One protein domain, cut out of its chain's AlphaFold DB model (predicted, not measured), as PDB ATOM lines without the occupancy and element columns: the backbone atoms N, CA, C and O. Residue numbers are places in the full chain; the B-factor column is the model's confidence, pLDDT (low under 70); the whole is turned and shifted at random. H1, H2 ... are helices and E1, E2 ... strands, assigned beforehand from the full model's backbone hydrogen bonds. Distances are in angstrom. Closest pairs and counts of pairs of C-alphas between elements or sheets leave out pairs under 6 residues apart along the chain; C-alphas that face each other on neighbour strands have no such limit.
ATOM      1  N   GLU A 362     140.090 199.866 187.656       93.75
ATOM      2  CA  GLU A 362     140.816 201.078 188.050       93.75
ATOM      3  C   GLU A 362     140.165 202.328 187.447       93.75
ATOM      4  O   GLU A 362     139.924 203.298 188.156       93.75
ATOM      5  N   MET A 363     139.793 202.290 186.163       93.44
ATOM      6  CA  MET A 363     139.082 203.397 185.510       93.44
ATOM      7  C   MET A 363     137.724 203.684 186.167       93.44
ATOM      8  O   MET A 363     137.367 204.849 186.337       93.44
ATOM      9  N   VAL A 364     136.980 202.635 186.537       93.62
ATOM     10  CA  VAL A 364     135.695 202.758 187.247       93.62
ATOM     11  C   VAL A 364     135.907 203.354 188.640       93.62
ATOM     12  O   VAL A 364     135.239 204.322 188.981       93.62
ATOM     13  N   ALA A 365     136.889 202.861 189.401       93.44
ATOM     14  CA  ALA A 365     137.217 203.412 190.716       93.44
ATOM     15  C   ALA A 365     137.596 204.900 190.635       93.44
ATOM     16  O   ALA A 365     137.066 205.717 191.383       93.44
ATOM     17  N   LEU A 366     138.434 205.286 189.665       93.56
ATOM     18  CA  LEU A 366     138.795 206.688 189.440       93.56
ATOM     19  C   LEU A 366     137.587 207.553 189.059       93.56
ATOM     20  O   LEU A 366     137.517 208.711 189.470       93.56
ATOM     21  N   ALA A 367     136.638 207.015 188.290       92.25
ATOM     22  CA  ALA A 367     135.402 207.710 187.945       92.25
ATOM     23  C   ALA A 367     134.463 207.884 189.155       92.25
ATOM     24  O   ALA A 367     133.830 208.933 189.282       92.25
ATOM     25  N   ASP A 368     134.405 206.898 190.049       90.81
ATOM     26  CA  ASP A 368     133.590 206.951 191.268       90.81
ATOM     27  C   ASP A 368     134.191 207.892 192.324       90.81
ATOM     28  O   ASP A 368     133.464 208.611 193.014       90.81
ATOM     29  N   GLU A 369     135.520 207.919 192.438       89.94
ATOM     30  CA  GLU A 369     136.237 208.721 193.431       89.94
ATOM     31  C   GLU A 369     136.425 210.174 192.972       89.94
ATOM     32  O   GLU A 369     136.217 211.110 193.745       89.94
ATOM     33  N   ARG A 370     136.791 210.405 191.705       90.50
ATOM     34  CA  ARG A 370     137.275 211.713 191.235       90.50
ATOM     35  C   ARG A 370     136.337 212.315 190.191       90.50
ATOM     36  O   ARG A 370     136.344 211.948 189.015       90.50
ATOM     37  N   CYS A 371     135.579 213.339 190.579       88.81
ATOM     38  CA  CYS A 371     134.644 214.007 189.667       88.81
ATOM     39  C   CYS A 371     135.343 214.641 188.447       88.81
ATOM     40  O   CYS A 371     134.769 214.696 187.357       88.81
ATOM     41  N   GLU A 372     136.580 215.121 188.613       90.25
ATOM     42  CA  GLU A 372     137.381 215.707 187.539       90.25
ATOM     43  C   GLU A 372     137.788 214.666 186.504       90.25
ATOM     44  O   GLU A 372     137.881 214.995 185.322       90.25
ATOM     45  N   PHE A 373     137.973 213.414 186.931       92.44
ATOM     46  CA  PHE A 373     138.240 212.296 186.037       92.44
ATOM     47  C   PHE A 373     137.030 212.055 185.130       92.44
ATOM     48  O   PHE A 373     137.168 212.066 183.910       92.44
ATOM     49  N   VAL A 374     135.820 211.987 185.698       91.12
ATOM     50  CA  VAL A 374     134.571 211.901 184.913       91.12
ATOM     51  C   VAL A 374     134.412 213.102 183.982       91.12
ATOM     52  O   VAL A 374     134.029 212.944 182.824       91.12
ATOM     53  N   GLY A 375     134.730 214.308 184.462       91.44
ATOM     54  CA  GLY A 375     134.756 215.516 183.642       91.44
ATOM     55  C   GLY A 375     135.701 215.382 182.445       91.44
ATOM     56  O   GLY A 375     135.296 215.636 181.317       91.44
ATOM     57  N   ALA A 376     136.934 214.924 182.660       92.56
ATOM     58  CA  ALA A 376     137.904 214.715 181.588       92.56
ATOM     59  C   ALA A 376     137.408 213.681 180.563       92.56
ATOM     60  O   ALA A 376     137.482 213.916 179.354       92.56
ATOM     61  N   LEU A 377     136.806 212.583 181.026       94.19
ATOM     62  CA  LEU A 377     136.254 211.542 180.158       94.19
ATOM     63  C   LEU A 377     135.100 212.016 179.266       94.19
ATOM     64  O   LEU A 377     134.833 211.377 178.255       94.19
ATOM     65  N   ARG A 378     134.448 213.146 179.568       94.06
ATOM     66  CA  ARG A 378     133.449 213.746 178.665       94.06
ATOM     67  C   ARG A 378     134.046 214.303 177.375       94.06
ATOM     68  O   ARG A 378     133.295 214.525 176.437       94.06
ATOM     69  N   PHE A 379     135.359 214.520 177.319       93.56
ATOM     70  CA  PHE A 379     136.086 214.949 176.119       93.56
ATOM     71  C   PHE A 379     137.020 213.855 175.582       93.56
ATOM     72  O   PHE A 379     137.165 213.682 174.367       93.56
ATOM     73  N   MET A 380     137.699 213.145 176.486       95.19
ATOM     74  CA  MET A 380     138.812 212.280 176.111       95.19
ATOM     75  C   MET A 380     138.332 211.018 175.380       95.19
ATOM     76  O   MET A 380     137.618 210.190 175.945       95.19
ATOM     77  N   ARG A 381     138.757 210.851 174.121       95.81
ATOM     78  CA  ARG A 381     138.413 209.696 173.274       95.81
ATOM     79  C   ARG A 381     139.346 208.516 173.506       95.81
ATOM     80  O   ARG A 381     138.885 207.378 173.508       95.81
ATOM     81  N   THR A 382     140.633 208.793 173.721       96.94
ATOM     82  CA  THR A 382     141.662 207.798 174.065       96.94
ATOM     83  C   THR A 382     142.362 208.185 175.372       96.94
ATOM     84  O   THR A 382     143.544 208.546 175.366       96.94
ATOM     85  N   PRO A 383     141.635 208.162 176.506       96.62
ATOM     86  CA  PRO A 383     142.209 208.508 177.797       96.62
ATOM     87  C   PRO A 383     143.330 207.531 178.158       96.62
ATOM     88  O   PRO A 383     143.207 206.316 177.978       96.62
ATOM     89  N   VAL A 384     144.414 208.088 178.676       96.44
ATOM     90  CA  VAL A 384     145.501 207.381 179.354       96.44
ATOM     91  C   VAL A 384     145.812 208.135 180.634       96.44
ATOM     92  O   VAL A 384     145.675 209.359 180.680       96.44
ATOM     93  N   TRP A 385     146.225 207.429 181.675       95.19
ATOM     94  CA  TRP A 385     146.544 208.060 182.947       95.19
ATOM     95  C   TRP A 385     147.769 207.430 183.594       95.19
ATOM     96  O   TRP A 385     148.161 206.302 183.286       95.19
ATOM     97  N   ALA A 386     148.400 208.203 184.466       93.25
ATOM     98  CA  ALA A 386     149.500 207.768 185.303       93.25
ATOM     99  C   ALA A 386     149.387 208.451 186.665       93.25
ATOM    100  O   ALA A 386     149.100 209.647 186.739       93.25
ATOM    101  N   GLU A 387     149.617 207.682 187.721       90.75
ATOM    102  CA  GLU A 387     149.690 208.183 189.087       90.75
ATOM    103  C   GLU A 387     151.155 208.271 189.518       90.75
ATOM    104  O   GLU A 387     151.934 207.325 189.348       90.75
ATOM    105  N   ASP A 388     151.537 209.435 190.031       88.50
ATOM    106  CA  ASP A 388     152.854 209.668 190.607       88.50
ATOM    107  C   ASP A 388     152.920 209.162 192.061       88.50
ATOM    108  O   ASP A 388     151.891 209.002 192.717       88.50
ATOM    109  N   PRO A 389     154.123 208.910 192.618       87.00
ATOM    110  CA  PRO A 389     154.269 208.379 193.979       87.00
ATOM    111  C   PRO A 389     153.673 209.256 195.092       87.00
ATOM    112  O   PRO A 389     153.504 208.782 196.213       87.00
ATOM    113  N   ASP A 390     153.407 210.530 194.808       88.06
ATOM    114  CA  ASP A 390     152.761 211.477 195.719       88.06
ATOM    115  C   ASP A 390     151.219 211.454 195.631       88.06
ATOM    116  O   ASP A 390     150.554 212.236 196.312       88.06
ATOM    117  N   GLY A 391     150.650 210.554 194.819       87.25
ATOM    118  CA  GLY A 391     149.210 210.387 194.591       87.25
ATOM    119  C   GLY A 391     148.630 211.314 193.518       87.25
ATOM    120  O   GLY A 391     147.421 211.276 193.251       87.25
ATOM    121  N   THR A 392     149.460 212.168 192.909       91.62
ATOM    122  CA  THR A 392     149.045 213.051 191.815       91.62
ATOM    123  C   THR A 392     148.673 212.212 190.597       91.62
ATOM    124  O   THR A 392     149.482 211.433 190.097       91.62
ATOM    125  N   LEU A 393     147.456 212.394 190.083       92.75
ATOM    126  CA  LEU A 393     146.979 211.682 188.901       92.75
ATOM    127  C   LEU A 393     147.050 212.597 187.682       92.75
ATOM    128  O   LEU A 393     146.374 213.623 187.620       92.75
ATOM    129  N   THR A 394     147.817 212.200 186.674       94.00
ATOM    130  CA  THR A 394     147.833 212.874 185.375       94.00
ATOM    131  C   THR A 394     147.034 212.053 184.374       94.00
ATOM    132  O   THR A 394     147.386 210.909 184.098       94.00
ATOM    133  N   ILE A 395     145.978 212.642 183.811       94.75
ATOM    134  CA  ILE A 395     145.183 212.058 182.724       94.75
ATOM    135  C   ILE A 395     145.394 212.867 181.439       94.75
ATOM    136  O   ILE A 395     145.353 214.099 181.451       94.75
ATOM    137  N   SER A 396     145.611 212.180 180.321       95.19
ATOM    138  CA  SER A 396     145.810 212.783 179.001       95.19
ATOM    139  C   SER A 396     144.952 212.096 177.942       95.19
ATOM    140  O   SER A 396     144.689 210.897 178.023       95.19
ATOM    141  N   ASP A 397     144.582 212.831 176.895       95.62
ATOM    142  CA  ASP A 397     144.091 212.228 175.654       95.62
ATOM    143  C   ASP A 397     145.254 211.939 174.700       95.62
ATOM    144  O   ASP A 397     145.865 212.859 174.141       95.62
ATOM    145  N   ALA A 398     145.534 210.656 174.466       95.38
ATOM    146  CA  ALA A 398     146.694 210.239 173.687       95.38
ATOM    147  C   ALA A 398     146.692 210.772 172.239       95.38
ATOM    148  O   ALA A 398     147.771 210.888 171.645       95.38
ATOM    149  N   ARG A 399     145.535 211.170 171.670       92.81
ATOM    150  CA  ARG A 399     145.449 211.799 170.330       92.81
ATOM    151  C   ARG A 399     146.332 213.042 170.196       92.81
ATOM    152  O   ARG A 399     146.727 213.388 169.076       92.81
ATOM    153  N   TYR A 400     146.613 213.728 171.303       90.00
ATOM    154  CA  TYR A 400     147.330 215.006 171.332       90.00
ATOM    155  C   TYR A 400     148.659 214.954 172.097       90.00
ATOM    156  O   TYR A 400     149.299 215.991 172.256       90.00
ATOM    157  N   GLY A 401     149.096 213.762 172.511       89.56
ATOM    158  CA  GLY A 401     150.281 213.560 173.345       89.56
ATOM    159  C   GLY A 401     149.926 213.204 174.789       89.56
ATOM    160  O   GLY A 401     148.760 213.187 175.171       89.56
ATOM    161  N   VAL A 402     150.942 212.876 175.587       90.75
ATOM    162  CA  VAL A 402     150.779 212.384 176.962       90.75
ATOM    163  C   VAL A 402     151.702 213.152 177.907       90.75
ATOM    164  O   VAL A 402     152.849 213.438 177.562       90.75
ATOM    165  N   GLY A 403     151.196 213.500 179.093       84.31
ATOM    166  CA  GLY A 403     151.964 214.111 180.187       84.31
ATOM    167  C   GLY A 403     152.144 215.632 180.116       84.31
ATOM    168  O   GLY A 403     152.623 216.234 181.070       84.31
ATOM    169  N   SER A 404     151.753 216.287 179.019       84.00
ATOM    170  CA  SER A 404     151.727 217.754 178.920       84.00
ATOM    171  C   SER A 404     150.763 218.234 177.827       84.00
ATOM    172  O   SER A 404     150.159 217.430 177.115       84.00
ATOM    173  N   GLY A 405     150.600 219.552 177.691       85.31
ATOM    174  CA  GLY A 405     149.773 220.168 176.651       85.31
ATOM    175  C   GLY A 405     148.302 220.335 177.037       85.31
ATOM    176  O   GLY A 405     147.890 220.033 178.153       85.31
ATOM    177  N   PHE A 406     147.505 220.858 176.101       86.00
ATOM    178  CA  PHE A 406     146.120 221.269 176.369       86.00
ATOM    179  C   PHE A 406     145.184 220.101 176.711       86.00
ATOM    180  O   PHE A 406     144.191 220.301 177.398       86.00
ATOM    181  N   ALA A 407     145.500 218.896 176.230       89.25
ATOM    182  CA  ALA A 407     144.712 217.685 176.440       89.25
ATOM    183  C   ALA A 407     145.166 216.874 177.664       89.25
ATOM    184  O   ALA A 407     144.824 215.700 177.772       89.25
ATOM    185  N   THR A 408     145.956 217.483 178.555       91.12
ATOM    186  CA  THR A 408     146.417 216.877 179.805       91.12
ATOM    187  C   THR A 408     145.830 217.629 180.991       91.12
ATOM    188  O   THR A 408     145.868 218.859 181.045       91.12
ATOM    189  N   VAL A 409     145.301 216.879 181.952       90.44
ATOM    190  CA  VAL A 409     144.757 217.390 183.208       90.44
ATOM    191  C   VAL A 409     145.487 216.698 184.355       90.44
ATOM    192  O   VAL A 409     145.561 215.473 184.405       90.44
ATOM    193  N   THR A 410     146.022 217.493 185.277       90.94
ATOM    194  CA  THR A 410     146.678 217.003 186.493       90.94
ATOM    195  C   THR A 410     145.743 217.213 187.673       90.94
ATOM    196  O   THR A 410     145.299 218.334 187.928       90.94
ATOM    197  N   LEU A 411     145.433 216.127 188.370       88.69
ATOM    198  CA  LEU A 411     144.575 216.095 189.544       88.69
ATOM    199  C   LEU A 411     145.440 215.901 190.794       88.69
ATOM    200  O   LEU A 411     146.376 215.100 190.756       88.69
ATOM    201  N   PRO A 412     145.147 216.612 191.897       86.75
ATOM    202  CA  PRO A 412     145.915 216.485 193.131       86.75
ATOM    203  C   PRO A 412     145.787 215.080 193.743       86.75
ATOM    204  O   PRO A 412     144.920 214.289 193.357       86.75
ATOM    205  N   GLY A 413     146.645 214.782 194.721       85.56
ATOM    206  CA  GLY A 413     146.550 213.572 195.539       85.56
ATOM    207  C   GLY A 413     145.170 213.392 196.180       85.56
ATOM    208  O   GLY A 413     144.556 214.362 196.620       85.56
ATOM    209  N   TRP A 414     144.688 212.148 196.220       80.38
ATOM    210  CA  TRP A 414     143.423 211.787 196.868       80.38
ATOM    211  C   TRP A 414     143.624 211.536 198.376       80.38
ATOM    212  O   TRP A 414     144.654 210.967 198.748       80.38
ATOM    213  N   PRO A 415     142.666 211.895 199.258       84.56
ATOM    214  CA  PRO A 415     141.354 212.491 198.982       84.56
ATOM    215  C   PRO A 415     141.363 214.014 198.805       84.56
ATOM    216  O   PRO A 415     142.069 214.723 199.519       84.56
ATOM    217  N   HIS A 416     140.513 214.526 197.906       83.06
ATOM    218  CA  HIS A 416     140.257 215.964 197.761       83.06
ATOM    219  C   HIS A 416     138.808 216.252 197.344       83.06
ATOM    220  O   HIS A 416     138.144 215.421 196.727       83.06
ATOM    221  N   ASP A 417     138.310 217.444 197.680       84.38
ATOM    222  CA  ASP A 417     136.970 217.874 197.273       84.38
ATOM    223  C   ASP A 417     136.906 218.146 195.767       84.38
ATOM    224  O   ASP A 417     137.774 218.815 195.205       84.38
ATOM    225  N   CYS A 418     135.812 217.714 195.139       83.50
ATOM    226  CA  CYS A 418     135.522 217.982 193.735       83.50
ATOM    227  C   CYS A 418     135.629 219.481 193.412       83.50
ATOM    228  O   CYS A 418     134.818 220.299 193.860       83.50
ATOM    229  N   THR A 419     136.600 219.837 192.576       80.44
ATOM    230  CA  THR A 419     136.841 221.231 192.172       80.44
ATOM    231  C   THR A 419     135.933 221.679 191.023       80.44
ATOM    232  O   THR A 419     135.750 222.880 190.795       80.44
ATOM    233  N   LEU A 420     135.308 220.729 190.316       79.94
ATOM    234  CA  LEU A 420     134.355 221.017 189.250       79.94
ATOM    235  C   LEU A 420     133.024 221.521 189.800       79.94
ATOM    236  O   LEU A 420     132.295 220.848 190.530       79.94
ATOM    237  N   ARG A 421     132.623 222.701 189.334       78.81
ATOM    238  CA  ARG A 421     131.266 223.198 189.553       78.81
ATOM    239  C   ARG A 421     130.312 222.429 188.646       78.81
ATOM    240  O   ARG A 421     130.388 222.571 187.433       78.81
ATOM    241  N   ARG A 422     129.355 221.683 189.214       74.75
ATOM    242  CA  ARG A 422     128.386 220.871 188.438       74.75
ATOM    243  C   ARG A 422     127.692 221.632 187.302       74.75
ATOM    244  O   ARG A 422     127.522 221.079 186.230       74.75
ATOM    245  N   ALA A 423     127.346 222.906 187.508       74.06
ATOM    246  CA  ALA A 423     126.709 223.743 186.482       74.06
ATOM    247  C   ALA A 423     127.595 224.027 185.245       74.06
ATOM    248  O   ALA A 423     127.114 224.580 184.264       74.06
ATOM    249  N   TRP A 424     128.881 223.684 185.313       78.31
ATOM    250  CA  TRP A 424     129.906 223.945 184.304       78.31
ATOM    251  C   TRP A 424     130.346 222.652 183.613       78.31
ATOM    252  O   TRP A 424     131.236 222.670 182.774       78.31
ATOM    253  N   VAL A 425     129.741 221.517 183.972       87.00
ATOM    254  CA  VAL A 425     129.998 220.243 183.313       87.00
ATOM    255  C   VAL A 425     128.884 220.025 182.289       87.00
ATOM    256  O   VAL A 425     127.743 219.778 182.683       87.00
ATOM    257  N   PRO A 426     129.173 220.155 180.986       90.81
ATOM    258  CA  PRO A 426     128.181 219.937 179.943       90.81
ATOM    259  C   PRO A 426     127.748 218.463 179.879       90.81
ATOM    260  O   PRO A 426     128.477 217.587 180.350       90.81
ATOM    261  N   PRO A 427     126.577 218.162 179.286       93.62
ATOM    262  CA  PRO A 427     125.968 216.834 179.340       93.62
ATOM    263  C   PRO A 427     126.622 215.790 178.424       93.62
ATOM    264  O   PRO A 427     126.139 214.666 178.402       93.62
ATOM    265  N   TRP A 428     127.730 216.108 177.742       94.94
ATOM    266  CA  TRP A 428     128.378 215.231 176.758       94.94
ATOM    267  C   TRP A 428     128.507 213.792 177.237       94.94
ATOM    268  O   TRP A 428     129.001 213.547 178.346       94.94
ATOM    269  N   THR A 429     128.092 212.858 176.385       94.75
ATOM    270  CA  THR A 429     128.283 211.433 176.642       94.75
ATOM    271  C   THR A 429     129.771 211.118 176.486       94.75
ATOM    272  O   THR A 429     130.332 211.402 175.423       94.75
ATOM    273  N   PRO A 430     130.437 210.555 177.513       94.75
ATOM    274  CA  PRO A 430     131.837 210.166 177.410       94.75
ATOM    275  C   PRO A 430     132.075 209.255 176.198       94.75
ATOM    276  O   PRO A 430     131.349 208.263 176.053       94.75
ATOM    277  N   PRO A 431     133.101 209.510 175.359       95.19
ATOM    278  CA  PRO A 431     133.428 208.614 174.250       95.19
ATOM    279  C   PRO A 431     133.737 207.186 174.712       95.19
ATOM    280  O   PRO A 431     133.530 206.244 173.955       95.19
ATOM    281  N   ARG A 432     134.223 207.039 175.954       93.50
ATOM    282  CA  ARG A 432     134.500 205.760 176.622       93.50
ATOM    283  C   ARG A 432     133.416 205.352 177.629       93.50
ATOM    284  O   ARG A 432     133.712 204.733 178.649       93.50
ATOM    285  N   SER A 433     132.164 205.746 177.396       91.00
ATOM    286  CA  SER A 433     131.027 205.324 178.233       91.00
ATOM    287  C   SER A 433     130.865 203.798 178.259       91.00
ATOM    288  O   SER A 433     130.514 203.256 179.305       91.00
ATOM    289  N   ASP A 434     131.256 203.118 177.178       86.44
ATOM    290  CA  ASP A 434     131.361 201.657 177.063       86.44
ATOM    291  C   ASP A 434     132.314 201.017 178.092       86.44
ATOM    292  O   ASP A 434     132.183 199.843 178.435       86.44
ATOM    293  N   MET A 435     133.262 201.789 178.627       81.88
ATOM    294  CA  MET A 435     134.198 201.328 179.656       81.88
ATOM    295  C   MET A 435     133.694 201.601 181.074       81.88
ATOM    296  O   MET A 435     134.031 200.844 181.985       81.88
ATOM    297  N   LEU A 436     132.882 202.646 181.264       81.56
ATOM    298  CA  LEU A 436     132.411 203.102 182.577       81.56
ATOM    299  C   LEU A 436     131.166 202.360 183.060       81.56
ATOM    300  O   LEU A 436     131.032 202.094 184.251       81.56
ATOM    301  N   PHE A 437     130.268 202.017 182.143       70.56
ATOM    302  CA  PHE A 437     129.031 201.319 182.461       70.56
ATOM    303  C   PHE A 437     129.158 199.889 181.929       70.56
ATOM    304  O   PHE A 437     129.479 199.678 180.763       70.56
TER     305      PHE A 437
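Overview. This is residues 362 to 437 of the 439 residues of the protein "Metal-dependent hydrolase" of Gemmatimonas aurantiaca (UniProt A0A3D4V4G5). A small three-stranded antiparallel sheet has one short helix, H2, packed over one of its faces; H1 meets H2 at a corner, and the short H3 sits beside H1, away from the sheet. From E3 a long stretch without a named element, residues 412 to 432, loops round the side of H2 that is turned away from the sheet and leads to H3. The printed part has 76 residues with three named helices and three named strands, in the order H1 H2 E1 E2 E3 H3; the sheet runs E1 E2 E3. The class is mixed, helices and strands, with under half of the residues in named elements. The whole is compact, with a radius of gyration of the C-alphas of 11.8 A, and rounded, spanning 32 by 28 by 22 A.

Along the chain. H1, residues 362 to 369, begins at C-alpha 362 (140.816, 201.078, 188.050) and is 10.4 A long. H2, residues 371 to 377, is 10.0 A long. E1, residues 383 to 387, begins at C-alpha 383 (142.209, 208.508, 177.797) and measures 13.5 A. E2, residues 393 to 397, measures 13.6 A, and E3, residues 408 to 411, 9.9 A. H3, residues 433 to 436, is 5.1 A long and ends at C-alpha 436 (132.411, 203.102, 182.577).

Arrangement. E1, E2 and E3 form a meander, each strand the antiparallel neighbour of the one before. In the hairpin E1 and E2, N 384 and O 396 are within hydrogen-bond range at 2.9 A. In the hairpin E2 and E3, N 409 and O 395 are within range at 2.8 A. H2 is on the sheet at a height of 9.5 A and runs along the strands, at 12 degrees to E2 on the local plane. It lies over E2, where 5 of its 7 C-alphas fall; the other 2 fall on E3, only just too few for H2 to lie over E3 also. The closest C-alphas of H2 and E2 are those of Phe 373 and Ile 395, 7.7 A apart. H1 and H2 only just touch, with 3 pairs of C-alphas within 8 A, and only at the corner; the closest are Ala 367 and Val 374, 5.2 A. H1 touches H3, closest at the C-alphas of Val 364 and Leu 436, 5.7 A. In H1 and H2 every O i to N i+4 pair is within hydrogen-bond range; H3 is too short for such a pair.

Size, cuts and confidence. The C-alphas farthest apart, of Pro 389 and Pro 427, are 33.0 A apart. The printed part has no cut. The link E3 to H3 is long, with 21 residues. The mean pLDDT of the printed part is 89.4, and no printed residue is under 70.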